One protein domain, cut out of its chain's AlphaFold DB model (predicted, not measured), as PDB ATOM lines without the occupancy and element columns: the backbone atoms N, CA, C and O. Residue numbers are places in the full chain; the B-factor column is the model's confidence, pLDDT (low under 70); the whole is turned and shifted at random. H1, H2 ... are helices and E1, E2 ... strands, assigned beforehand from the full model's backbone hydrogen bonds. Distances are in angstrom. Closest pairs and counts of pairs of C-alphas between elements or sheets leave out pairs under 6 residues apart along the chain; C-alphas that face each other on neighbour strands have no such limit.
ATOM      1  N   ASP A  46     129.883 151.734  86.269       96.25
ATOM      2  CA  ASP A  46     130.835 152.376  87.151       96.25
ATOM      3  C   ASP A  46     132.159 151.603  87.087       96.25
ATOM      4  O   ASP A  46     132.187 150.375  87.187       96.25
ATOM      5  N   TRP A  47     133.245 152.323  86.845       95.88
ATOM      6  CA  TRP A  47     134.550 151.774  86.510       95.88
ATOM      7  C   TRP A  47     135.593 152.297  87.497       95.88
ATOM      8  O   TRP A  47     135.920 153.487  87.498       95.88
ATOM      9  N   ALA A  48     136.128 151.390  88.311       94.00
ATOM     10  CA  ALA A  48     137.157 151.674  89.292       94.00
ATOM     11  C   ALA A  48     138.546 151.648  88.652       94.00
ATOM     12  O   ALA A  48     138.886 150.733  87.894       94.00
ATOM     13  N   LEU A  49     139.359 152.656  88.957       90.81
ATOM     14  CA  LEU A  49     140.662 152.827  88.331       90.81
ATOM     15  C   LEU A  49     141.677 151.783  88.803       90.81
ATOM     16  O   LEU A  49     141.874 151.583  90.001       90.81
ATOM     17  N   LEU A  50     142.385 151.165  87.855       90.06
ATOM     18  CA  LEU A  50     143.540 150.318  88.136       90.06
ATOM     19  C   LEU A  50     144.826 151.105  87.876       90.06
ATOM     20  O   LEU A  50     145.077 151.572  86.764       90.06
ATOM     21  N   ILE A  51     145.650 151.235  88.917       85.25
ATOM     22  CA  ILE A  51     146.972 151.865  88.844       85.25
ATOM     23  C   ILE A  51     148.016 150.800  89.173       85.25
ATOM     24  O   ILE A  51     148.327 150.549  90.336       85.25
ATOM     25  N   HIS A  52     148.518 150.138  88.137       83.19
ATOM     26  CA  HIS A  52     149.596 149.144  88.230       83.19
ATOM     27  C   HIS A  52     150.804 149.529  87.359       83.19
ATOM     28  O   HIS A  52     151.888 148.967  87.506       83.19
ATOM     29  N   GLU A  53     150.608 150.518  86.495       78.31
ATOM     30  CA  GLU A  53     151.538 151.166  85.590       78.31
ATOM     31  C   GLU A  53     151.672 152.655  85.944       78.31
ATOM     32  O   GLU A  53     150.731 153.268  86.457       78.31
ATOM     33  N   ASP A  54     152.848 153.228  85.682       75.81
ATOM     34  CA  ASP A  54     153.115 154.674  85.726       75.81
ATOM     35  C   ASP A  54     152.662 155.389  87.014       75.81
ATOM     36  O   ASP A  54     152.345 156.576  87.000       75.81
ATOM     37  N   GLN A  55     152.631 154.684  88.151       75.94
ATOM     38  CA  GLN A  55     152.070 155.203  89.406       75.94
ATOM     39  C   GLN A  55     152.656 156.565  89.838       75.94
ATOM     40  O   GLN A  55     151.860 157.421  90.237       75.94
ATOM     41  N   PRO A  56     153.978 156.831  89.715       72.88
ATOM     42  CA  PRO A  56     154.533 158.155  90.010       72.88
ATOM     43  C   PRO A  56     153.943 159.274  89.134       72.88
ATOM     44  O   PRO A  56     153.720 160.381  89.616       72.88
ATOM     45  N   TRP A  57     153.614 158.961  87.879       74.56
ATOM     46  CA  TRP A  57     153.133 159.903  86.864       74.56
ATOM     47  C   TRP A  57     151.614 160.115  86.900       74.56
ATOM     48  O   TRP A  57     151.133 161.138  86.427       74.56
ATOM     49  N   ARG A  58     150.858 159.189  87.506       74.50
ATOM     50  CA  ARG A  58     149.383 159.231  87.612       74.50
ATOM     51  C   ARG A  58     148.856 159.755  88.955       74.50
ATOM     52  O   ARG A  58     147.655 159.888  89.140       74.50
ATOM     53  N   GLY A  59     149.737 159.975  89.932       69.06
ATOM     54  CA  GLY A  59     149.386 160.406  91.291       69.06
ATOM     55  C   GLY A  59     149.830 161.836  91.592       69.06
ATOM     56  O   GLY A  59     149.327 162.803  91.030       69.06
ATOM     57  N   SER A  60     150.794 161.987  92.503       66.50
ATOM     58  CA  SER A  60     151.383 163.297  92.829       66.50
ATOM     59  C   SER A  60     152.022 163.993  91.619       66.50
ATOM     60  O   SER A  60     152.199 165.209  91.655       66.50
ATOM     61  N   GLY A  61     152.305 163.238  90.555       74.25
ATOM     62  CA  GLY A  61     153.025 163.686  89.377       74.25
ATOM     63  C   GLY A  61     154.533 163.495  89.544       74.25
ATOM     64  O   GLY A  61     155.009 163.219  90.653       74.25
ATOM     65  N   PRO A  62     155.282 163.626  88.442       78.88
ATOM     66  CA  PRO A  62     156.735 163.564  88.475       78.88
ATOM     67  C   PRO A  62     157.358 164.761  89.178       78.88
ATOM     68  O   PRO A  62     156.691 165.740  89.523       78.88
ATOM     69  N   GLU A  63     158.669 164.690  89.375       80.00
ATOM     70  CA  GLU A  63     159.431 165.824  89.869       80.00
ATOM     71  C   GLU A  63     159.798 166.781  88.722       80.00
ATOM     72  O   GLU A  63     159.928 166.400  87.557       80.00
ATOM     73  N   LEU A  64     159.995 168.062  89.044       82.38
ATOM     74  CA  LEU A  64     160.367 169.059  88.041       82.38
ATOM     75  C   LEU A  64     161.704 168.715  87.372       82.38
ATOM     76  O   LEU A  64     162.735 168.586  88.033       82.38
ATOM     77  N   GLY A  65     161.697 168.659  86.041       80.81
ATOM     78  CA  GLY A  65     162.870 168.298  85.245       80.81
ATOM     79  C   GLY A  65     162.945 166.823  84.848       80.81
ATOM     80  O   GLY A  65     163.874 166.479  84.126       80.81
ATOM     81  N   GLU A  66     162.001 165.981  85.273       83.06
ATOM     82  CA  GLU A  66     161.830 164.610  84.777       83.06
ATOM     83  C   GLU A  66     160.765 164.618  83.675       83.06
ATOM     84  O   GLU A  66     159.582 164.811  83.946       83.06
ATOM     85  N   TYR A  67     161.194 164.483  82.420       87.69
ATOM     86  CA  TYR A  67     160.308 164.483  81.249       87.69
ATOM     87  C   TYR A  67     160.519 163.260  80.347       87.69
ATOM     88  O   TYR A  67     160.077 163.250  79.194       87.69
ATOM     89  N   GLU A  68     161.240 162.242  80.815       86.06
ATOM     90  CA  GLU A  68     161.387 160.985  80.088       86.06
ATOM     91  C   GLU A  68     160.024 160.358  79.758       86.06
ATOM     92  O   GLU A  68     159.079 160.412  80.538       86.06
ATOM     93  N   GLY A  69     159.900 159.776  78.565       86.94
ATOM     94  CA  GLY A  69     158.628 159.231  78.087       86.94
ATOM     95  C   GLY A  69     157.675 160.280  77.505       86.94
ATOM     96  O   GLY A  69     156.692 159.899  76.870       86.94
ATOM     97  N   LEU A  70     157.977 161.580  77.616       91.19
ATOM     98  CA  LEU A  70     157.248 162.623  76.897       91.19
ATOM     99  C   LEU A  70     157.939 162.983  75.574       91.19
ATOM    100  O   LEU A  70     159.104 163.393  75.581       91.19
ATOM    101  N   PRO A  71     157.236 162.970  74.425       95.00
ATOM    102  CA  PRO A  71     157.786 163.389  73.138       95.00
ATOM    103  C   PRO A  71     157.801 164.921  72.995       95.00
ATOM    104  O   PRO A  71     157.443 165.463  71.954       95.00
ATOM    105  N   ILE A  72     158.204 165.647  74.041       94.94
ATOM    106  CA  ILE A  72     158.163 167.112  74.082       94.94
ATOM    107  C   ILE A  72     159.271 167.755  73.240       94.94
ATOM    108  O   ILE A  72     160.410 167.276  73.164       94.94
ATOM    109  N   ASN A  73     158.947 168.887  72.617       94.88
ATOM    110  CA  ASN A  73     159.888 169.676  71.827       94.88
ATOM    111  C   ASN A  73     160.599 170.763  72.672       94.88
ATOM    112  O   ASN A  73     160.486 170.817  73.899       94.88
ATOM    113  N   ALA A  74     161.391 171.625  72.024       94.56
ATOM    114  CA  ALA A  74     162.141 172.677  72.717       94.56
ATOM    115  C   ALA A  74     161.239 173.765  73.334       94.56
ATOM    116  O   ALA A  74     161.552 174.255  74.418       94.56
ATOM    117  N   ALA A  75     160.118 174.099  72.688       95.56
ATOM    118  CA  ALA A  75     159.141 175.058  73.203       95.56
ATOM    119  C   ALA A  75     158.505 174.547  74.504       95.56
ATOM    120  O   ALA A  75     158.458 175.264  75.502       95.56
ATOM    121  N   ALA A  76     158.120 173.270  74.535       95.88
ATOM    122  CA  ALA A  76     157.580 172.625  75.728       95.88
ATOM    123  C   ALA A  76     158.590 172.591  76.884       95.88
ATOM    124  O   ALA A  76     158.240 172.912  78.019       95.88
ATOM    125  N   ARG A  77     159.865 172.284  76.600       93.75
ATOM    126  CA  ARG A  77     160.942 172.354  77.605       93.75
ATOM    127  C   ARG A  77     161.137 173.766  78.152       93.75
ATOM    128  O   ARG A  77     161.334 173.923  79.356       93.75
ATOM    129  N   MET A  78     161.076 174.789  77.298       94.12
ATOM    130  CA  MET A  78     161.170 176.182  77.740       94.12
ATOM    131  C   MET A  78     160.005 176.544  78.668       94.12
ATOM    132  O   MET A  78     160.255 177.070  79.756       94.12
ATOM    133  N   ARG A  79     158.773 176.169  78.300       94.31
ATOM    134  CA  ARG A  79     157.579 176.371  79.134       94.31
ATOM    135  C   ARG A  79     157.724 175.691  80.499       94.31
ATOM    136  O   ARG A  79     157.580 176.347  81.528       94.31
ATOM    137  N   ALA A  80     158.115 174.417  80.510       93.56
ATOM    138  CA  ALA A  80     158.272 173.638  81.734       93.56
ATOM    139  C   ALA A  80     159.396 174.175  82.637       93.56
ATOM    140  O   ALA A  80     159.238 174.282  83.851       93.56
ATOM    141  N   SER A  81     160.510 174.630  82.051       91.81
ATOM    142  CA  SER A  81     161.620 175.221  82.810       91.81
ATOM    143  C   SER A  81     161.246 176.509  83.551       91.81
ATOM    144  O   SER A  81     161.798 176.783  84.619       91.81
ATOM    145  N   ALA A  82     160.298 177.279  83.012       93.81
ATOM    146  CA  ALA A  82     159.816 178.520  83.606       93.81
ATOM    147  C   ALA A  82     158.673 178.303  84.612       93.81
ATOM    148  O   ALA A  82     158.302 179.238  85.322       93.81
ATOM    149  N   TRP A  83     158.109 177.095  84.687       94.19
ATOM    150  CA  TRP A  83     156.931 176.826  85.501       94.19
ATOM    151  C   TRP A  83     157.227 176.887  87.001       94.19
ATOM    152  O   TRP A  83     158.254 176.409  87.484       94.19
ATOM    153  N   ASN A  84     156.287 177.460  87.747       93.44
ATOM    154  CA  ASN A  84     156.337 177.558  89.197       93.44
ATOM    155  C   ASN A  84     155.022 177.040  89.780       93.44
ATOM    156  O   ASN A  84     153.957 177.570  89.470       93.44
ATOM    157  N   ALA A  85     155.097 176.053  90.675       90.50
ATOM    158  CA  ALA A  85     153.925 175.439  91.304       90.50
ATOM    159  C   ALA A  85     153.014 176.440  92.036       90.50
ATOM    160  O   ALA A  85     151.816 176.188  92.183       90.50
ATOM    161  N   SER A  86     153.557 177.596  92.442       92.62
ATOM    162  CA  SER A  86     152.796 178.689  93.054       92.62
ATOM    163  C   SER A  86     151.738 179.278  92.119       92.62
ATOM    164  O   SER A  86     150.866 179.992  92.606       92.62
ATOM    165  N   ILE A  87     151.763 178.982  90.813       92.19
ATOM    166  CA  ILE A  87     150.681 179.337  89.881       92.19
ATOM    167  C   ILE A  87     149.319 178.846  90.397       92.19
ATOM    168  O   ILE A  87     148.347 179.586  90.355       92.19
ATOM    169  N   ASN A  88     149.271 177.672  91.040       90.81
ATOM    170  CA  ASN A  88     148.039 177.091  91.587       90.81
ATOM    171  C   ASN A  88     147.472 177.848  92.797       90.81
ATOM    172  O   ASN A  88     146.365 177.562  93.232       90.81
ATOM    173  N   THR A  89     148.219 178.802  93.355       92.81
ATOM    174  CA  THR A  89     147.730 179.675  94.436       92.81
ATOM    175  C   THR A  89     147.015 180.917  93.890       92.81
ATOM    176  O   THR A  89     146.588 181.779  94.663       92.81
ATOM    177  N   LEU A  90     146.976 181.089  92.564       93.12
ATOM    178  CA  LEU A  90     146.174 182.105  91.896       93.12
ATOM    179  C   LEU A  90     144.714 181.620  91.831       93.12
ATOM    180  O   LEU A  90     144.487 180.488  91.394       93.12
ATOM    181  N   PRO A  91     143.722 182.435  92.240       91.44
ATOM    182  CA  PRO A  91     142.307 182.062  92.151       91.44
ATOM    183  C   PRO A  91     141.882 181.573  90.757       91.44
ATOM    184  O   PRO A  91     141.071 180.654  90.636       91.44
ATOM    185  N   GLU A  92     142.478 182.141  89.711       92.56
ATOM    186  CA  GLU A  92     142.246 181.800  88.308       92.56
ATOM    187  C   GLU A  92     142.644 180.350  87.967       92.56
ATOM    188  O   GLU A  92     142.125 179.792  87.008       92.56
ATOM    189  N   HIS A  93     143.500 179.708  88.774       92.12
ATOM    190  CA  HIS A  93     144.009 178.346  88.538       92.12
ATOM    191  C   HIS A  93     143.462 177.283  89.499       92.12
ATOM    192  O   HIS A  93     143.454 176.101  89.168       92.12
ATOM    193  N   GLN A  94     142.961 177.664  90.677       90.69
ATOM    194  CA  GLN A  94     142.610 176.719  91.756       90.69
ATOM    195  C   GLN A  94     141.511 175.706  91.410       90.69
ATOM    196  O   GLN A  94     141.499 174.601  91.952       90.69
ATOM    197  N   CYS A  95     140.574 176.085  90.540       89.81
ATOM    198  CA  CYS A  95     139.426 175.251  90.177       89.81
ATOM    199  C   CYS A  95     139.433 174.815  88.710       89.81
ATOM    200  O   CYS A  95     138.405 174.332  88.232       89.81
ATOM    201  N   ILE A  96     140.557 174.973  88.006       90.19
ATOM    202  CA  ILE A  96     140.721 174.406  86.668       90.19
ATOM    203  C   ILE A  96     140.651 172.879  86.788       90.19
ATOM    204  O   ILE A  96     141.289 172.292  87.675       90.19
ATOM    205  N   PRO A  97     139.844 172.214  85.953       87.81
ATOM    206  CA  PRO A  97     139.724 170.782  86.014       87.81
ATOM    207  C   PRO A  97     140.793 170.090  85.182       87.81
ATOM    208  O   PRO A  97     141.374 170.681  84.273       87.81
ATOM    209  N   LEU A  98     140.999 168.805  85.446       82.44
ATOM    210  CA  LEU A  98     141.778 167.972  84.547       82.44
ATOM    211  C   LEU A  98     141.097 167.907  83.168       82.44
ATOM    212  O   LEU A  98     139.874 167.709  83.093       82.44
ATOM    213  N   PRO A  99     141.856 168.113  82.080       84.38
ATOM    214  CA  PRO A  99     141.322 168.086  80.725       84.38
ATOM    215  C   PRO A  99     140.973 166.655  80.286       84.38
ATOM    216  O   PRO A  99     141.313 165.680  80.957       84.38
ATOM    217  N   ALA A 100     140.313 166.522  79.134       84.56
ATOM    218  CA  ALA A 100     139.898 165.225  78.580       84.56
ATOM    219  C   ALA A 100     141.042 164.200  78.436       84.56
ATOM    220  O   ALA A 100     140.824 163.004  78.586       84.56
ATOM    221  N   ASP A 101     142.259 164.659  78.148       81.56
ATOM    222  CA  ASP A 101     143.443 163.822  77.962       81.56
ATOM    223  C   ASP A 101     144.093 163.338  79.272       81.56
ATOM    224  O   ASP A 101     144.884 162.398  79.240       81.56
ATOM    225  N   ASP A 102     143.713 163.922  80.413       77.25
ATOM    226  CA  ASP A 102     144.168 163.537  81.762       77.25
ATOM    227  C   ASP A 102     143.027 162.936  82.614       77.25
ATOM    228  O   ASP A 102     143.231 162.416  83.711       77.25
ATOM    229  N   PHE A 103     141.796 162.954  82.087       68.88
ATOM    230  CA  PHE A 103     140.577 162.429  82.714       68.88
ATOM    231  C   PHE A 103     140.732 160.997  83.219       68.88
ATOM    232  O   PHE A 103     140.172 160.613  84.245       68.88
ATOM    233  N   THR A 104     141.515 160.213  82.478       63.12
ATOM    234  CA  THR A 104     141.734 158.795  82.731       63.12
ATOM    235  C   THR A 104     142.912 158.501  83.662       63.12
ATOM    236  O   THR A 104     143.187 157.337  83.980       63.12
ATOM    237  N   ASP A 105     143.627 159.539  84.088       71.50
ATOM    238  CA  ASP A 105     144.814 159.413  84.929       71.50
ATOM    239  C   ASP A 105     144.414 159.425  86.410       71.50
ATOM    240  O   ASP A 105     145.101 158.801  87.221       71.50
ATOM    241  N   PHE A 106     143.242 159.993  86.735       72.62
ATOM    242  CA  PHE A 106     142.786 160.234  88.100       72.62
ATOM    243  C   PHE A 106     141.348 159.787  88.368       72.62
ATOM    244  O   PHE A 106     140.391 160.257  87.758       72.62
ATOM    245  N   GLY A 107     141.202 158.984  89.422       83.00
ATOM    246  CA  GLY A 107     139.905 158.650  89.996       83.00
ATOM    247  C   GLY A 107     139.088 157.675  89.158       83.00
ATOM    248  O   GLY A 107     139.481 157.224  88.086       83.00
ATOM    249  N   ASN A 108     137.946 157.298  89.711       91.69
ATOM    250  CA  ASN A 108     137.031 156.386  89.051       91.69
ATOM    251  C   ASN A 108     136.196 157.122  87.998       91.69
ATOM    252  O   ASN A 108     136.024 158.340  88.089       91.69
ATOM    253  N   ILE A 109     135.620 156.382  87.049       93.44
ATOM    254  CA  ILE A 109     134.721 156.943  86.034       93.44
ATOM    255  C   ILE A 109     133.365 156.237  86.028       93.44
ATOM    256  O   ILE A 109     133.219 155.104  86.486       93.44
ATOM    257  N   ARG A 110     132.362 156.916  85.481       94.81
ATOM    258  CA  ARG A 110     131.029 156.399  85.189       94.81
ATOM    259  C   ARG A 110     130.716 156.652  83.727       94.81
ATOM    260  O   ARG A 110     130.855 157.776  83.257       94.81
ATOM    261  N   ILE A 111     130.233 155.623  83.041       96.19
ATOM    262  CA  ILE A 111     129.832 155.705  81.639       96.19
ATOM    263  C   ILE A 111     128.358 155.325  81.510       96.19
ATOM    264  O   ILE A 111     127.910 154.338  82.100       96.19
ATOM    265  N   TRP A 112     127.598 156.083  80.721       96.88
ATOM    266  CA  TRP A 112     126.234 155.720  80.327       96.88
ATOM    267  C   TRP A 112     125.914 156.195  78.911       96.88
ATOM    268  O   TRP A 112     126.617 157.020  78.333       96.88
ATOM    269  N   LYS A 113     124.843 155.646  78.341       96.44
ATOM    270  CA  LYS A 113     124.360 155.973  76.997       96.44
ATOM    271  C   LYS A 113     123.147 156.891  77.048       96.44
ATOM    272  O   LYS A 113     122.222 156.661  77.828       96.44
ATOM    273  N   GLU A 114     123.123 157.864  76.152       97.12
ATOM    274  CA  GLU A 114     121.926 158.599  75.766       97.12
ATOM    275  C   GLU A 114     121.322 157.918  74.532       97.12
ATOM    276  O   GLU A 114     122.024 157.639  73.553       97.12
ATOM    277  N   ILE A 115     120.028 157.600  74.585       95.75
ATOM    278  CA  ILE A 115     119.319 156.864  73.532       95.75
ATOM    279  C   ILE A 115     118.183 157.727  72.999       95.75
ATOM    280  O   ILE A 115     117.355 158.213  73.769       95.75
ATOM    281  N   ASP A 116     118.102 157.847  71.675       94.94
ATOM    282  CA  ASP A 116     116.946 158.450  71.020       94.94
ATOM    283  C   ASP A 116     115.690 157.596  71.299       94.94
ATOM    284  O   ASP A 116     115.662 156.405  70.958       94.94
ATOM    285  N   PRO A 117     114.631 158.169  71.902       94.94
ATOM    286  CA  PRO A 117     113.492 157.392  72.384       94.94
ATOM    287  C   PRO A 117     112.667 156.758  71.255       94.94
ATOM    288  O   PRO A 117     111.920 155.814  71.510       94.94
ATOM    289  N   VAL A 118     112.798 157.235  70.014       95.50
ATOM    290  CA  VAL A 118     112.017 156.769  68.861       95.50
ATOM    291  C   VAL A 118     112.779 155.700  68.081       95.50
ATOM    292  O   VAL A 118     112.254 154.622  67.812       95.50
ATOM    293  N   THR A 119     114.024 155.986  67.712       95.00
ATOM    294  CA  THR A 119     114.869 155.119  66.881       95.00
ATOM    295  C   THR A 119     115.627 154.071  67.688       95.00
ATOM    296  O   THR A 119     116.144 153.122  67.096       95.00
ATOM    297  N   GLN A 120     115.704 154.237  69.015       93.75
ATOM    298  CA  GLN A 120     116.456 153.379  69.937       93.75
ATOM    299  C   GLN A 120     117.958 153.295  69.608       93.75
ATOM    300  O   GLN A 120     118.646 152.353  70.000       93.75
ATOM    301  N   ARG A 121     118.484 154.288  68.880       92.62
ATOM    302  CA  ARG A 121     119.914 154.419  68.588       92.62
ATOM    303  C   ARG A 121     120.604 155.195  69.703       92.62
ATOM    304  O   ARG A 121     120.034 156.136  70.249       92.62
ATOM    305  N   VAL A 122     121.844 154.817  70.002       94.19
ATOM    306  CA  VAL A 122     122.710 155.608  70.883       94.19
ATOM    307  C   VAL A 122     123.053 156.913  70.168       94.19
ATOM    308  O   VAL A 122     123.601 156.874  69.066       94.19
ATOM    309  N   ILE A 123     122.723 158.044  70.788       96.69
ATOM    310  CA  ILE A 123     123.038 159.386  70.279       96.69
ATOM    311  C   ILE A 123     124.285 159.966  70.937       96.69
ATOM    312  O   ILE A 123     125.029 160.700  70.285       96.69
ATOM    313  N   ALA A 124     124.564 159.569  72.177       97.69
ATOM    314  CA  ALA A 124     125.781 159.934  72.880       97.69
ATOM    315  C   ALA A 124     126.200 158.869  73.894       97.69
ATOM    316  O   ALA A 124     125.366 158.138  74.436       97.69
ATOM    317  N   TRP A 125     127.494 158.828  74.183       97.62
ATOM    318  CA  TRP A 125     128.010 158.299  75.440       97.62
ATOM    319  C   TRP A 125     128.378 159.465  76.342       97.62
ATOM    320  O   TRP A 125     128.938 160.455  75.881       97.62
ATOM    321  N   HIS A 126     128.084 159.331  77.623       97.00
ATOM    322  CA  HIS A 126     128.534 160.258  78.641       97.00
ATOM    323  C   HIS A 126     129.609 159.585  79.472       97.00
ATOM    324  O   HIS A 126     129.477 158.416  79.842       97.00
ATOM    325  N   GLU A 127     130.644 160.345  79.776       94.00
ATOM    326  CA  GLU A 127     131.716 159.979  80.679       94.00
ATOM    327  C   GLU A 127     131.731 160.975  81.829       94.00
ATOM    328  O   GLU A 127     131.807 162.181  81.612       94.00
ATOM    329  N   TYR A 128     131.671 160.480  83.057       92.56
ATOM    330  CA  TYR A 128     131.792 161.294  84.255       92.56
ATOM    331  C   TYR A 128     132.952 160.783  85.100       92.56
ATOM    332  O   TYR A 128     133.001 159.594  85.404       92.56
ATOM    333  N   THR A 129     133.853 161.665  85.526       88.94
ATOM    334  CA  THR A 129     134.950 161.317  86.447       88.94
ATOM    335  C   THR A 129     134.632 161.769  87.866       88.94
ATOM    336  O   THR A 129     134.070 162.844  88.096       88.94
ATOM    337  N   GLU A 130     135.010 160.947  88.844       86.44
ATOM    338  CA  GLU A 130     134.910 161.292  90.263       86.44
ATOM    339  C   GLU A 130     135.789 162.507  90.582       86.44
ATOM    340  O   GLU A 130     135.415 163.366  91.387       86.44
ATOM    341  N   TRP A 131     136.953 162.607  89.937       81.94
ATOM    342  CA  TRP A 131     137.913 163.659  90.217       81.94
ATOM    343  C   TRP A 131     137.465 164.985  89.601       81.94
ATOM    344  O   TRP A 131     137.365 165.147  88.393       81.94
ATOM    345  N   GLN A 132     137.165 165.969  90.445       85.81
ATOM    346  CA  GLN A 132     136.642 167.272  90.022       85.81
ATOM    347  C   GLN A 132     135.250 167.243  89.357       85.81
ATOM    348  O   GLN A 132     134.804 168.277  88.854       85.81
ATOM    349  N   ALA A 133     134.530 166.113  89.412       87.19
ATOM    350  CA  ALA A 133     133.140 165.969  88.963       87.19
ATOM    351  C   ALA A 133     132.885 166.510  87.545       87.19
ATOM    352  O   ALA A 133     131.973 167.316  87.330       87.19
ATOM    353  N   GLN A 134     133.756 166.183  86.593       87.06
ATOM    354  CA  GLN A 134     133.596 166.591  85.196       87.06
ATOM    355  C   GLN A 134     132.711 165.611  84.437       87.06
ATOM    356  O   GLN A 134     132.691 164.424  84.751       87.06
ATOM    357  N   GLU A 135     132.044 166.112  83.404       89.81
ATOM    358  CA  GLU A 135     131.288 165.302  82.458       89.81
ATOM    359  C   GLU A 135     131.728 165.636  81.034       89.81
ATOM    360  O   GLU A 135     131.900 166.808  80.689       89.81
ATOM    361  N   ARG A 136     131.888 164.603  80.213       93.25
ATOM    362  CA  ARG A 136     132.203 164.699  78.794       93.25
ATOM    363  C   ARG A 136     131.160 163.940  77.989       93.25
ATOM    364  O   ARG A 136     130.815 162.805  78.312       93.25
ATOM    365  N   VAL A 137     130.673 164.571  76.924       96.62
ATOM    366  CA  VAL A 137     129.703 163.976  76.000       96.62
ATOM    367  C   VAL A 137     130.411 163.587  74.708       96.62
ATOM    368  O   VAL A 137     131.090 164.407  74.089       96.62
ATOM    369  N   ILE A 138     130.234 162.335  74.298       97.50
ATOM    370  CA  ILE A 138     130.799 161.731  73.093       97.50
ATOM    371  C   ILE A 138     129.652 161.469  72.120       97.50
ATOM    372  O   ILE A 138     128.882 160.522  72.286       97.50
ATOM    373  N   TRP A 139     129.526 162.313  71.100       98.12
ATOM    374  CA  TRP A 139     128.411 162.254  70.158       98.12
ATOM    375  C   TRP A 139     128.575 161.128  69.134       98.12
ATOM    376  O   TRP A 139     129.629 160.981  68.518       98.12
ATOM    377  N   MET A 140     127.510 160.354  68.924       97.12
ATOM    378  CA  MET A 140     127.487 159.159  68.066       97.12
ATOM    379  C   MET A 140     126.625 159.330  66.807       97.12
ATOM    380  O   MET A 140     126.573 158.442  65.956       97.12
ATOM    381  N   ASP A 141     125.920 160.453  66.689       93.94
ATOM    382  CA  ASP A 141     124.872 160.692  65.692       93.94
ATOM    383  C   ASP A 141     125.367 161.343  64.389       93.94
ATOM    384  O   ASP A 141     124.567 161.633  63.500       93.94
ATOM    385  N   GLY A 142     126.679 161.558  64.256       89.88
ATOM    386  CA  GLY A 142     127.277 162.169  63.067       89.88
ATOM    387  C   GLY A 142     126.912 163.644  62.885       89.88
ATOM    388  O   GLY A 142     126.947 164.141  61.757       89.88
ATOM    389  N   ARG A 143     126.538 164.337  63.970       93.75
ATOM    390  CA  ARG A 143     126.246 165.775  63.942       93.75
ATOM    391  C   ARG A 143     127.404 166.605  63.371       93.75
ATOM    392  O   ARG A 143     128.560 166.178  63.447       93.75
ATOM    393  N   PRO A 144     127.116 167.810  62.843       94.12
ATOM    394  CA  PRO A 144     128.151 168.706  62.353       94.12
ATOM    395  C   PRO A 144     129.202 168.998  63.423       94.12
ATOM    396  O   PRO A 144     128.877 169.246  64.586       94.12
ATOM    397  N   HIS A 145     130.461 168.996  63.002       95.00
ATOM    398  CA  HIS A 145     131.563 169.434  63.842       95.00
ATOM    399  C   HIS A 145     131.435 170.945  64.119       95.00
ATOM    400  O   HIS A 145     131.047 171.683  63.206       95.00
ATOM    401  N   PRO A 146     131.759 171.429  65.334       95.88
ATOM    402  CA  PRO A 146     131.737 172.850  65.632       95.88
ATOM    403  C   PRO A 146     132.654 173.630  64.691       95.88
ATOM    404  O   PRO A 146     133.661 173.111  64.192       95.88
ATOM    405  N   SER A 147     132.274 174.885  64.454       95.88
ATOM    406  CA  SER A 147     133.107 175.846  63.735       95.88
ATOM    407  C   SER A 147     134.460 175.986  64.436       95.88
ATOM    408  O   SER A 147     134.454 176.064  65.659       95.88
ATOM    409  N   PRO A 148     135.584 176.148  63.710       95.00
ATOM    410  CA  PRO A 148     136.891 176.432  64.315       95.00
ATOM    411  C   PRO A 148     136.924 177.670  65.228       95.00
ATOM    412  O   PRO A 148     137.867 177.849  65.991       95.00
ATOM    413  N   TYR A 149     135.909 178.536  65.135       96.88
ATOM    414  CA  TYR A 149     135.755 179.735  65.958       96.88
ATOM    415  C   TYR A 149     134.829 179.538  67.168       96.88
ATOM    416  O   TYR A 149     134.547 180.496  67.887       96.88
ATOM    417  N   ALA A 150     134.323 178.322  67.385       97.56
ATOM    418  CA  ALA A 150     133.520 177.987  68.551       97.56
ATOM    419  C   ALA A 150     134.370 178.025  69.840       97.56
ATOM    420  O   ALA A 150     135.595 177.880  69.775       97.56
ATOM    421  N   PRO A 151     133.741 178.189  71.018       96.94
ATOM    422  CA  PRO A 151     134.450 178.123  72.288       96.94
ATOM    423  C   PRO A 151     135.183 176.793  72.457       96.94
ATOM    424  O   PRO A 151     134.635 175.730  72.159       96.94
ATOM    425  N   HIS A 152     136.410 176.854  72.970       96.94
ATOM    426  CA  HIS A 152     137.107 175.660  73.433       96.94
ATOM    427  C   HIS A 152     136.753 175.373  74.889       96.94
ATOM    428  O   HIS A 152     136.567 176.299  75.677       96.94
ATOM    429  N   MET A 153     136.719 174.089  75.235       95.25
ATOM    430  CA  MET A 153     136.340 173.583  76.555       95.25
ATOM    431  C   MET A 153     137.459 172.697  77.122       95.25
ATOM    432  O   MET A 153     138.232 172.110  76.364       95.25
ATOM    433  N   TRP A 154     137.535 172.528  78.441       93.81
ATOM    434  CA  TRP A 154     138.462 171.604  79.106       93.81
ATOM    435  C   TRP A 154     138.279 170.162  78.616       93.81
ATOM    436  O   TRP A 154     139.255 169.436  78.435       93.81
ATOM    437  N   GLN A 155     137.027 169.767  78.357       93.50
ATOM    438  CA  GLN A 155     136.668 168.435  77.850       93.50
ATOM    439  C   GLN A 155     136.565 168.355  76.318       93.50
ATOM    440  O   GLN A 155     136.381 167.272  75.760       93.50
ATOM    441  N   GLY A 156     136.681 169.499  75.640       95.44
ATOM    442  CA  GLY A 156     136.570 169.616  74.192       95.44
ATOM    443  C   GLY A 156     135.226 169.173  73.611       95.44
ATOM    444  O   GLY A 156     134.229 168.979  74.308       95.44
ATOM    445  N   PHE A 157     135.207 169.008  72.292       97.12
ATOM    446  CA  PHE A 157     134.094 168.446  71.538       97.12
ATOM    447  C   PHE A 157     134.460 167.047  71.048       97.12
ATOM    448  O   PHE A 157     135.386 166.908  70.251       97.12
ATOM    449  N   SER A 158     133.731 166.028  71.510       97.81
ATOM    450  CA  SER A 158     134.043 164.622  71.234       97.81
ATOM    451  C   SER A 158     133.014 163.973  70.310       97.81
ATOM    452  O   SER A 158     131.805 164.108  70.506       97.81
ATOM    453  N   THR A 159     133.496 163.216  69.326       97.94
ATOM    454  CA  THR A 159     132.669 162.358  68.462       97.94
ATOM    455  C   THR A 159     133.191 160.935  68.492       97.94
ATOM    456  O   THR A 159     134.400 160.722  68.521       97.94
ATOM    457  N   GLY A 160     132.285 159.964  68.505       96.69
ATOM    458  CA  GLY A 160     132.622 158.552  68.588       96.69
ATOM    459  C   GLY A 160     132.198 157.777  67.347       96.69
ATOM    460  O   GLY A 160     131.163 158.032  66.729       96.69
ATOM    461  N   LYS A 161     132.994 156.769  67.000       95.44
ATOM    462  CA  LYS A 161     132.721 155.821  65.925       95.44
ATOM    463  C   LYS A 161     133.149 154.425  66.354       95.44
ATOM    464  O   LYS A 161     134.254 154.217  66.842       95.44
ATOM    465  N   TRP A 162     132.280 153.447  66.129       94.06
ATOM    466  CA  TRP A 162     132.619 152.049  66.368       94.06
ATOM    467  C   TRP A 162     133.515 151.497  65.262       94.06
ATOM    468  O   TRP A 162     133.168 151.529  64.079       94.06
ATOM    469  N   GLU A 163     134.639 150.922  65.668       91.12
ATOM    470  CA  GLU A 163     135.583 150.216  64.815       91.12
ATOM    471  C   GLU A 163     135.737 148.796  65.360       91.12
ATOM    472  O   GLU A 163     136.480 148.522  66.300       91.12
ATOM    473  N   ARG A 164     134.966 147.863  64.785       86.81
ATOM    474  CA  ARG A 164     134.806 146.496  65.310       86.81
ATOM    475  C   ARG A 164     134.240 146.521  66.740       86.81
ATOM    476  O   ARG A 164     133.097 146.918  66.921       86.81
ATOM    477  N   ASN A 165     135.007 146.067  67.729       86.44
ATOM    478  CA  ASN A 165     134.632 145.988  69.142       86.44
ATOM    479  C   ASN A 165     135.207 147.139  69.986       86.44
ATOM    480  O   ASN A 165     135.183 147.065  71.212       86.44
ATOM    481  N   GLN A 166     135.737 148.174  69.336       93.44
ATOM    482  CA  GLN A 166     136.353 149.334  69.961       93.44
ATOM    483  C   GLN A 166     135.562 150.592  69.605       93.44
ATOM    484  O   GLN A 166     135.160 150.770  68.452       93.44
ATOM    485  N   LEU A 167     135.341 151.461  70.588       96.38
ATOM    486  CA  LEU A 167     134.833 152.805  70.344       96.38
ATOM    487  C   LEU A 167     136.036 153.730  70.149       96.38
ATOM    488  O   LEU A 167     136.810 153.943  71.080       96.38
ATOM    489  N   THR A 168     136.200 154.238  68.930       96.94
ATOM    490  CA  THR A 168     137.204 155.248  68.599       96.94
ATOM    491  C   THR A 168     136.579 156.623  68.782       96.94
ATOM    492  O   THR A 168     135.522 156.898  68.212       96.94
ATOM    493  N   ILE A 169     137.206 157.472  69.588       97.06
ATOM    494  CA  ILE A 169     136.721 158.810  69.930       97.06
ATOM    495  C   ILE A 169     137.727 159.821  69.407       97.06
ATOM    496  O   ILE A 169     138.927 159.635  69.567       97.06
ATOM    497  N   THR A 170     137.248 160.893  68.788       97.00
ATOM    498  CA  THR A 170     138.078 162.033  68.404       97.00
ATOM    499  C   THR A 170     137.563 163.278  69.101       97.00
ATOM    500  O   THR A 170     136.375 163.597  68.992       97.00
ATOM    501  N   THR A 171     138.468 163.987  69.770       97.56
ATOM    502  CA  THR A 171     138.181 165.211  70.514       97.56
ATOM    503  C   THR A 171     139.031 166.373  70.002       97.56
ATOM    504  O   THR A 171     140.247 166.258  69.831       97.56
ATOM    505  N   THR A 172     138.369 167.502  69.760       97.19
ATOM    506  CA  THR A 172     138.963 168.782  69.336       97.19
ATOM    507  C   THR A 172     138.423 169.920  70.212       97.19
ATOM    508  O   THR A 172     137.730 169.653  71.194       97.19
ATOM    509  N   HIS A 173     138.703 171.185  69.872       97.06
ATOM    510  CA  HIS A 173     138.217 172.358  70.618       97.06
ATOM    511  C   HIS A 173     138.595 172.315  72.103       97.06
ATOM    512  O   HIS A 173     137.789 172.608  72.986       97.06
ATOM    513  N   LEU A 174     139.822 171.886  72.377       95.88
ATOM    514  CA  LEU A 174     140.341 171.737  73.726       95.88
ATOM    515  C   LEU A 174     140.998 173.043  74.183       95.88
ATOM    516  O   LEU A 174     141.671 173.705  73.396       95.88
ATOM    517  N   LYS A 175     140.851 173.410  75.457       95.56
ATOM    518  CA  LYS A 175     141.665 174.482  76.064       95.56
ATOM    519  C   LYS A 175     143.118 174.028  76.252       95.56
ATOM    520  O   LYS A 175     143.392 172.824  76.272       95.56
ATOM    521  N   THR A 176     144.042 174.976  76.396       94.12
ATOM    522  CA  THR A 176     145.423 174.705  76.831       94.12
ATOM    523  C   THR A 176     145.401 174.078  78.220       94.12
ATOM    524  O   THR A 176     144.744 174.610  79.106       94.12
ATOM    525  N   ALA A 177     146.095 172.963  78.431       90.75
ATOM    526  CA  ALA A 177     146.045 172.234  79.700       90.75
ATOM    527  C   ALA A 177     147.337 171.434  79.937       90.75
ATOM    528  O   ALA A 177     148.038 171.144  78.969       90.75
ATOM    529  N   PRO A 178     147.704 171.104  81.185       88.44
ATOM    530  CA  PRO A 178     148.926 170.352  81.456       88.44
ATOM    531  C   PRO A 178     148.851 168.913  80.917       88.44
ATOM    532  O   PRO A 178     147.821 168.264  81.058       88.44
ATOM    533  N   TYR A 179     149.955 168.396  80.365       85.00
ATOM    534  CA  TYR A 179     150.137 166.945  80.174       85.00
ATOM    535  C   TYR A 179     150.431 166.248  81.504       85.00
ATOM    536  O   TYR A 179     150.084 165.084  81.713       85.00
ATOM    537  N   GLU A 180     151.161 166.968  82.360       81.75
ATOM    538  CA  GLU A 180     151.618 166.563  83.681       81.75
ATOM    539  C   GLU A 180     151.765 167.808  84.563       81.75
ATOM    540  O   GLU A 180     151.927 168.936  84.088       81.75
ATOM    541  N   ARG A 181     151.770 167.621  85.884       79.88
ATOM    542  CA  ARG A 181     151.775 168.720  86.867       79.88
ATOM    543  C   ARG A 181     153.165 169.330  87.110       79.88
ATOM    544  O   ARG A 181     153.464 169.760  88.219       79.88
ATOM    545  N   VAL A 182     153.997 169.380  86.069       85.06
ATOM    546  CA  VAL A 182     155.394 169.862  86.090       85.06
ATOM    547  C   VAL A 182     155.688 170.899  85.004       85.06
ATOM    548  O   VAL A 182     156.828 171.103  84.598       85.06
ATOM    549  N   GLY A 183     154.650 171.582  84.524       88.38
ATOM    550  CA  GLY A 183     154.806 172.694  83.587       88.38
ATOM    551  C   GLY A 183     154.871 172.306  82.112       88.38
ATOM    552  O   GLY A 183     155.100 173.174  81.270       88.38
ATOM    553  N   THR A 184     154.645 171.036  81.779       89.94
ATOM    554  CA  THR A 184     154.423 170.581  80.403       89.94
ATOM    555  C   THR A 184     152.949 170.768  80.052       89.94
ATOM    556  O   THR A 184     152.072 170.286  80.761       89.94
ATOM    557  N   TYR A 185     152.663 171.490  78.968       90.88
ATOM    558  CA  TYR A 185     151.297 171.824  78.550       90.88
ATOM    559  C   TYR A 185     151.028 171.383  77.119       90.88
ATOM    560  O   TYR A 185     151.910 171.475  76.266       90.88
ATOM    561  N   ARG A 186     149.786 170.979  76.870       93.06
ATOM    562  CA  ARG A 186     149.150 170.900  75.561       93.06
ATOM    563  C   ARG A 186     148.611 172.264  75.162       93.06
ATOM    564  O   ARG A 186     147.993 172.935  75.986       93.06
ATOM    565  N   SER A 187     148.778 172.645  73.900       95.12
ATOM    566  CA  SER A 187     148.142 173.834  73.330       95.12
ATOM    567  C   SER A 187     146.657 173.606  73.034       95.12
ATOM    568  O   SER A 187     146.187 172.474  72.910       95.12
ATOM    569  N   ASP A 188     145.904 174.681  72.832       94.50
ATOM    570  CA  ASP A 188     144.519 174.623  72.351       94.50
ATOM    571  C   ASP A 188     144.382 174.170  70.877       94.50
ATOM    572  O   ASP A 188     143.263 174.007  70.393       94.50
ATOM    573  N   LEU A 189     145.494 173.913  70.172       95.00
ATOM    574  CA  LEU A 189     145.528 173.243  68.861       95.00
ATOM    575  C   LEU A 189     145.696 171.721  68.974       95.00
ATOM    576  O   LEU A 189     145.715 171.018  67.961       95.00
ATOM    577  N   GLY A 190     145.847 171.212  70.198       95.25
ATOM    578  CA  GLY A 190     145.943 169.788  70.463       95.25
ATOM    579  C   GLY A 190     144.667 169.032  70.088       95.25
ATOM    580  O   GLY A 190     143.549 169.538  70.202       95.25
ATOM    581  N   THR A 191     144.844 167.789  69.659       96.62
ATOM    582  CA  THR A 191     143.766 166.850  69.344       96.62
ATOM    583  C   THR A 191     143.977 165.553  70.102       96.62
ATOM    584  O   THR A 191     145.112 165.140  70.356       96.62
ATOM    585  N   LEU A 192     142.869 164.911  70.449       95.75
ATOM    586  CA  LEU A 192     142.858 163.659  71.183       95.75
ATOM    587  C   LEU A 192     142.140 162.594  70.353       95.75
ATOM    588  O   LEU A 192     141.053 162.829  69.826       95.75
ATOM    589  N   THR A 193     142.760 161.426  70.228       96.94
ATOM    590  CA  THR A 193     142.123 160.214  69.709       96.94
ATOM    591  C   THR A 193     142.165 159.139  70.777       96.94
ATOM    592  O   THR A 193     143.241 158.771  71.239       96.94
ATOM    593  N   GLU A 194     141.008 158.616  71.156       96.12
ATOM    594  CA  GLU A 194     140.907 157.542  72.133       96.12
ATOM    595  C   GLU A 194     140.305 156.287  71.540       96.12
ATOM    596  O   GLU A 194     139.610 156.289  70.527       96.12
ATOM    597  N   HIS A 195     140.567 155.201  72.239       96.12
ATOM    598  CA  HIS A 195     140.305 153.855  71.805       96.12
ATOM    599  C   HIS A 195     139.838 153.060  73.020       96.12
ATOM    600  O   HIS A 195     140.647 152.556  73.801       96.12
ATOM    601  N   TRP A 196     138.521 152.979  73.198       95.75
ATOM    602  CA  TRP A 196     137.895 152.334  74.349       95.75
ATOM    603  C   TRP A 196     137.561 150.880  74.023       95.75
ATOM    604  O   TRP A 196     136.841 150.585  73.064       95.75
ATOM    605  N   MET A 197     138.099 149.959  74.819       95.25
ATOM    606  CA  MET A 197     138.025 148.517  74.590       95.25
ATOM    607  C   MET A 197     137.594 147.804  75.867       95.25
ATOM    608  O   MET A 197     138.300 147.828  76.874       95.25
ATOM    609  N   ARG A 198     136.442 147.128  75.833       95.06
ATOM    610  CA  ARG A 198     135.955 146.343  76.972       95.06
ATOM    611  C   ARG A 198     136.375 144.876  76.850       95.06
ATOM    612  O   ARG A 198     136.135 144.226  75.836       95.06
ATOM    613  N   HIS A 199     136.925 144.327  77.926       93.88
ATOM    614  CA  HIS A 199     137.328 142.930  78.076       93.88
ATOM    615  C   HIS A 199     136.631 142.317  79.302       93.88
ATOM    616  O   HIS A 199     137.204 142.197  80.384       93.88
ATOM    617  N   GLY A 200     135.354 141.950  79.149       93.31
ATOM    618  CA  GLY A 200     134.540 141.441  80.256       93.31
ATOM    619  C   GLY A 200     134.316 142.514  81.326       93.31
ATOM    620  O   GLY A 200     133.587 143.478  81.084       93.31
ATOM    621  N   ASN A 201     134.950 142.344  82.488       96.12
ATOM    622  CA  ASN A 201     134.901 143.301  83.599       96.12
ATOM    623  C   ASN A 201     136.037 144.329  83.565       96.12
ATOM    624  O   ASN A 201     136.111 145.146  84.471       96.12
ATOM    625  N   TYR A 202     136.901 144.302  82.551       96.19
ATOM    626  CA  TYR A 202     137.962 145.289  82.381       96.19
ATOM    627  C   TYR A 202     137.636 146.246  81.237       96.19
ATOM    628  O   TYR A 202     137.065 145.833  80.226       96.19
ATOM    629  N   LEU A 203     138.018 147.507  81.385       95.62
ATOM    630  CA  LEU A 203     137.970 148.521  80.336       95.62
ATOM    631  C   LEU A 203     139.381 149.070  80.143       95.62
ATOM    632  O   LEU A 203     139.997 149.541  81.094       95.62
ATOM    633  N   THR A 204     139.873 149.004  78.913       94.19
ATOM    634  CA  THR A 204     141.136 149.611  78.502       94.19
ATOM    635  C   THR A 204     140.833 150.845  77.667       94.19
ATOM    636  O   THR A 204     140.139 150.745  76.654       94.19
ATOM    637  N   ILE A 205     141.375 151.989  78.070       93.56
ATOM    638  CA  ILE A 205     141.325 153.238  77.311       93.56
ATOM    639  C   ILE A 205     142.742 153.543  76.843       93.56
ATOM    640  O   ILE A 205     143.639 153.752  77.658       93.56
ATOM    641  N   MET A 206     142.955 153.531  75.530       93.81
ATOM    642  CA  MET A 206     144.181 154.048  74.925       93.81
ATOM    643  C   MET A 206     143.921 155.469  74.431       93.81
ATOM    644  O   MET A 206     142.916 155.706  73.768       93.81
ATOM    645  N   VAL A 207     144.827 156.381  74.756       92.88
ATOM    646  CA  VAL A 207     144.755 157.827  74.535       92.88
ATOM    647  C   VAL A 207     145.936 158.205  73.645       92.88
ATOM    648  O   VAL A 207     147.077 157.883  73.973       92.88
ATOM    649  N   ILE A 208     145.681 158.858  72.516       95.25
ATOM    650  CA  ILE A 208     146.695 159.367  71.586       95.25
ATOM    651  C   ILE A 208     146.518 160.877  71.487       95.25
ATOM    652  O   ILE A 208     145.504 161.356  70.978       95.25
ATOM    653  N   ILE A 209     147.515 161.625  71.941       95.31
ATOM    654  CA  ILE A 209     147.493 163.083  71.976       95.31
ATOM    655  C   ILE A 209     148.447 163.609  70.911       95.31
ATOM    656  O   ILE A 209     149.627 163.263  70.893       95.31
ATOM    657  N   SER A 210     147.939 164.446  70.013       96.38
ATOM    658  CA  SER A 210     148.742 165.137  69.004       96.38
ATOM    659  C   SER A 210     148.659 166.635  69.234       96.38
ATOM    660  O   SER A 210     147.561 167.183  69.281       96.38
ATOM    661  N   ASP A 211     149.801 167.305  69.340       96.88
ATOM    662  CA  ASP A 211     149.869 168.752  69.540       96.88
ATOM    663  C   ASP A 211     151.000 169.347  68.697       96.88
ATOM    664  O   ASP A 211     152.172 169.087  68.985       96.88
ATOM    665  N   PRO A 212     150.673 170.157  67.676       95.62
ATOM    666  CA  PRO A 212     151.676 170.722  66.784       95.62
ATOM    667  C   PRO A 212     152.576 171.769  67.460       95.62
ATOM    668  O   PRO A 212     153.614 172.121  66.901       95.62
ATOM    669  N   VAL A 213     152.196 172.287  68.633       95.75
ATOM    670  CA  VAL A 213     152.937 173.351  69.324       95.75
ATOM    671  C   VAL A 213     154.000 172.775  70.254       95.75
ATOM    672  O   VAL A 213     155.129 173.267  70.263       95.75
ATOM    673  N   TYR A 214     153.668 171.737  71.027       96.50
ATOM    674  CA  TYR A 214     154.509 171.274  72.139       96.50
ATOM    675  C   TYR A 214     155.044 169.846  72.006       96.50
ATOM    676  O   TYR A 214     156.045 169.518  72.651       96.50
ATOM    677  N   LEU A 215     154.454 169.012  71.149       96.25
ATOM    678  CA  LEU A 215     154.921 167.646  70.923       96.25
ATOM    679  C   LEU A 215     155.675 167.536  69.594       96.25
ATOM    680  O   LEU A 215     155.338 168.169  68.598       96.25
ATOM    681  N   ALA A 216     156.737 166.735  69.589       96.25
ATOM    682  CA  ALA A 216     157.488 166.375  68.390       96.25
ATOM    683  C   ALA A 216     156.897 165.136  67.690       96.25
ATOM    684  O   ALA A 216     157.028 165.002  66.478       96.25
ATOM    685  N   GLU A 217     156.229 164.260  68.444       95.38
ATOM    686  CA  GLU A 217     155.491 163.083  67.972       95.38
ATOM    687  C   GLU A 217     154.245 162.884  68.856       95.38
ATOM    688  O   GLU A 217     154.231 163.391  69.981       95.38
ATOM    689  N   PRO A 218     153.200 162.167  68.401       95.88
ATOM    690  CA  PRO A 218     152.038 161.891  69.240       95.88
ATOM    691  C   PRO A 218     152.406 161.173  70.548       95.88
ATOM    692  O   PRO A 218     153.151 160.193  70.540       95.88
ATOM    693  N   LEU A 219     151.845 161.634  71.667       92.81
ATOM    694  CA  LEU A 219     151.969 160.990  72.975       92.81
ATOM    695  C   LEU A 219     150.895 159.907  73.110       92.81
ATOM    696  O   LEU A 219     149.712 160.188  72.942       92.81
ATOM    697  N   VAL A 220     151.298 158.677  73.434       91.88
ATOM    698  CA  VAL A 220     150.379 157.544  73.615       91.88
ATOM    699  C   VAL A 220     150.379 157.097  75.072       91.88
ATOM    700  O   VAL A 220     151.427 156.784  75.631       91.88
ATOM    701  N   ARG A 221     149.193 157.023  75.679       88.12
ATOM    702  CA  ARG A 221     148.965 156.540  77.048       88.12
ATOM    703  C   ARG A 221     147.909 155.436  77.040       88.12
ATOM    704  O   ARG A 221     147.033 155.405  76.183       88.12
ATOM    705  N   THR A 222     148.000 154.498  77.980       89.38
ATOM    706  CA  THR A 222     146.979 153.453  78.181       89.38
ATOM    707  C   THR A 222     146.561 153.425  79.639       89.38
ATOM    708  O   THR A 222     147.395 153.623  80.520       89.38
ATOM    709  N   ARG A 223     145.271 153.195  79.883       88.44
ATOM    710  CA  ARG A 223     144.656 153.160  81.208       88.44
ATOM    711  C   ARG A 223     143.728 151.974  81.321       88.44
ATOM    712  O   ARG A 223     143.063 151.608  80.351       88.44
ATOM    713  N   GLN A 224     143.679 151.386  82.509       92.62
ATOM    714  CA  GLN A 224     142.821 150.247  82.797       92.62
ATOM    715  C   GLN A 224     141.868 150.545  83.947       92.62
ATOM    716  O   GLN A 224     142.227 151.173  84.942       92.62
ATOM    717  N   TYR A 225     140.658 150.025  83.808       94.69
ATOM    718  CA  TYR A 225     139.615 150.069  84.815       94.69
ATOM    719  C   TYR A 225     139.023 148.682  85.019       94.69
ATOM    720  O   TYR A 225     139.031 147.848  84.109       94.69
ATOM    721  N   VAL A 226     138.461 148.458  86.201       96.81
ATOM    722  CA  VAL A 226     137.635 147.294  86.523       96.81
ATOM    723  C   VAL A 226     136.213 147.747  86.837       96.81
ATOM    724  O   VAL A 226     136.010 148.767  87.480       96.81
ATOM    725  N   LEU A 227     135.214 147.006  86.369       97.31
ATOM    726  CA  LEU A 227     133.813 147.279  86.667       97.31
ATOM    727  C   LEU A 227     133.561 147.135  88.177       97.31
ATOM    728  O   LEU A 227     133.798 146.062  88.733       97.31
ATOM    729  N   ASP A 228     133.026 148.181  88.799       96.75
ATOM    730  CA  ASP A 228     132.628 148.214  90.208       96.75
ATOM    731  C   ASP A 228     131.174 148.711  90.334       96.75
ATOM    732  O   ASP A 228     130.926 149.913  90.414       96.75
TER     733      ASP A 228
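What this domain is: This is residues 46 to 228 of the 618 residues of the protein "Lactamase_B domain-containing protein" of Acidobacteria bacterium (UniProt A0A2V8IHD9). A closed barrel of nine strands, E1 to E6 and E9 to E11, makes the body, and beyond one end of it lie the short hairpin E7 and E8, H2 packed on E8, and the small helices H1, H3 and H4. Residues 89 to 94 stick out. The printed part has 183 residues, with four named helices and eleven named strands in the order E1 H1 H2 H3 H4 E2 to E11; the class is mixed, helices and strands. The barrel is mixed, with E4 and E5 its parallel pair. The whole is compact, with a radius of gyration of the C-alphas of 16.7 A and spans of 54 by 40 by 33 A.

How they stand to each other: E1, residues 46 to 50, has staggered antiparallel pairing: E2, residues 109 to 115, on one side, N 47 to O 109 at 2.8 A, and E11, residues 219 to 227, on the other, N 48 to O 226 at 2.8 A. H1, residues 55 to 58, comes closest to E7, residues 177 to 180, at the C-alphas of Trp 57 and Glu 180, 7.5 A. H2, residues 74 to 82, comes closest to E8, residues 184 to 186, at the C-alphas of Ala 80 and Thr 184, 5.1 A. H3, residues 85 to 89, and H4, residues 91 to 94, are close but not clearly touching, the closest C-alphas being Asn 88 and Gln 94, 5.4 A. Every O i to N i+4 pair is within hydrogen-bond range in H2; H3 has 0 of 1 but 2 of 2 O i to N i+3 pairs, and H1 and H4 are too short for an i+4 pair. E2, E3, residues 122 to 129, and E4, residues 135 to 139, form a meander, each strand the antiparallel neighbour of the one before, with N 110 to O 128 at 2.8 A and N 125 to O 138 at 2.9 A. E4 is parallel to E5, residues 157 to 163, with N 160 to O 139 at 2.8 A. E5 and E6, residues 166 to 172, are a hairpin, with N 159 to O 170 at 2.9 A. E6 is antiparallel to E9, residues 191 to 199, with N 169 to O 194 at 2.8 A. E9, E10, residues 202 to 210, and E11 form a second meander, with N 193 to O 208 and N 207 to O 221 both at 2.8 A. The hairpin E7 and E8 has N 186 to O 177 at 2.7 A.

Where its parts are: E1 begins at C-alpha 46 (130.835, 152.376, 87.151), and E11, 26.6 A long, ends at C-alpha 227 (133.813, 147.279, 86.667). E9 and E10 are 26.3 A each, E3 20.6 A, and H2 12.6 A.

The domain as a whole: Ser 81 and Val 118 have the C-alphas farthest apart, 54.7 A. The printed part has no cut; the links H1 to H2, H4 to E2 and E4 to E5 are long. Residues 59 to 60 and 103 to 104 are under pLDDT 70.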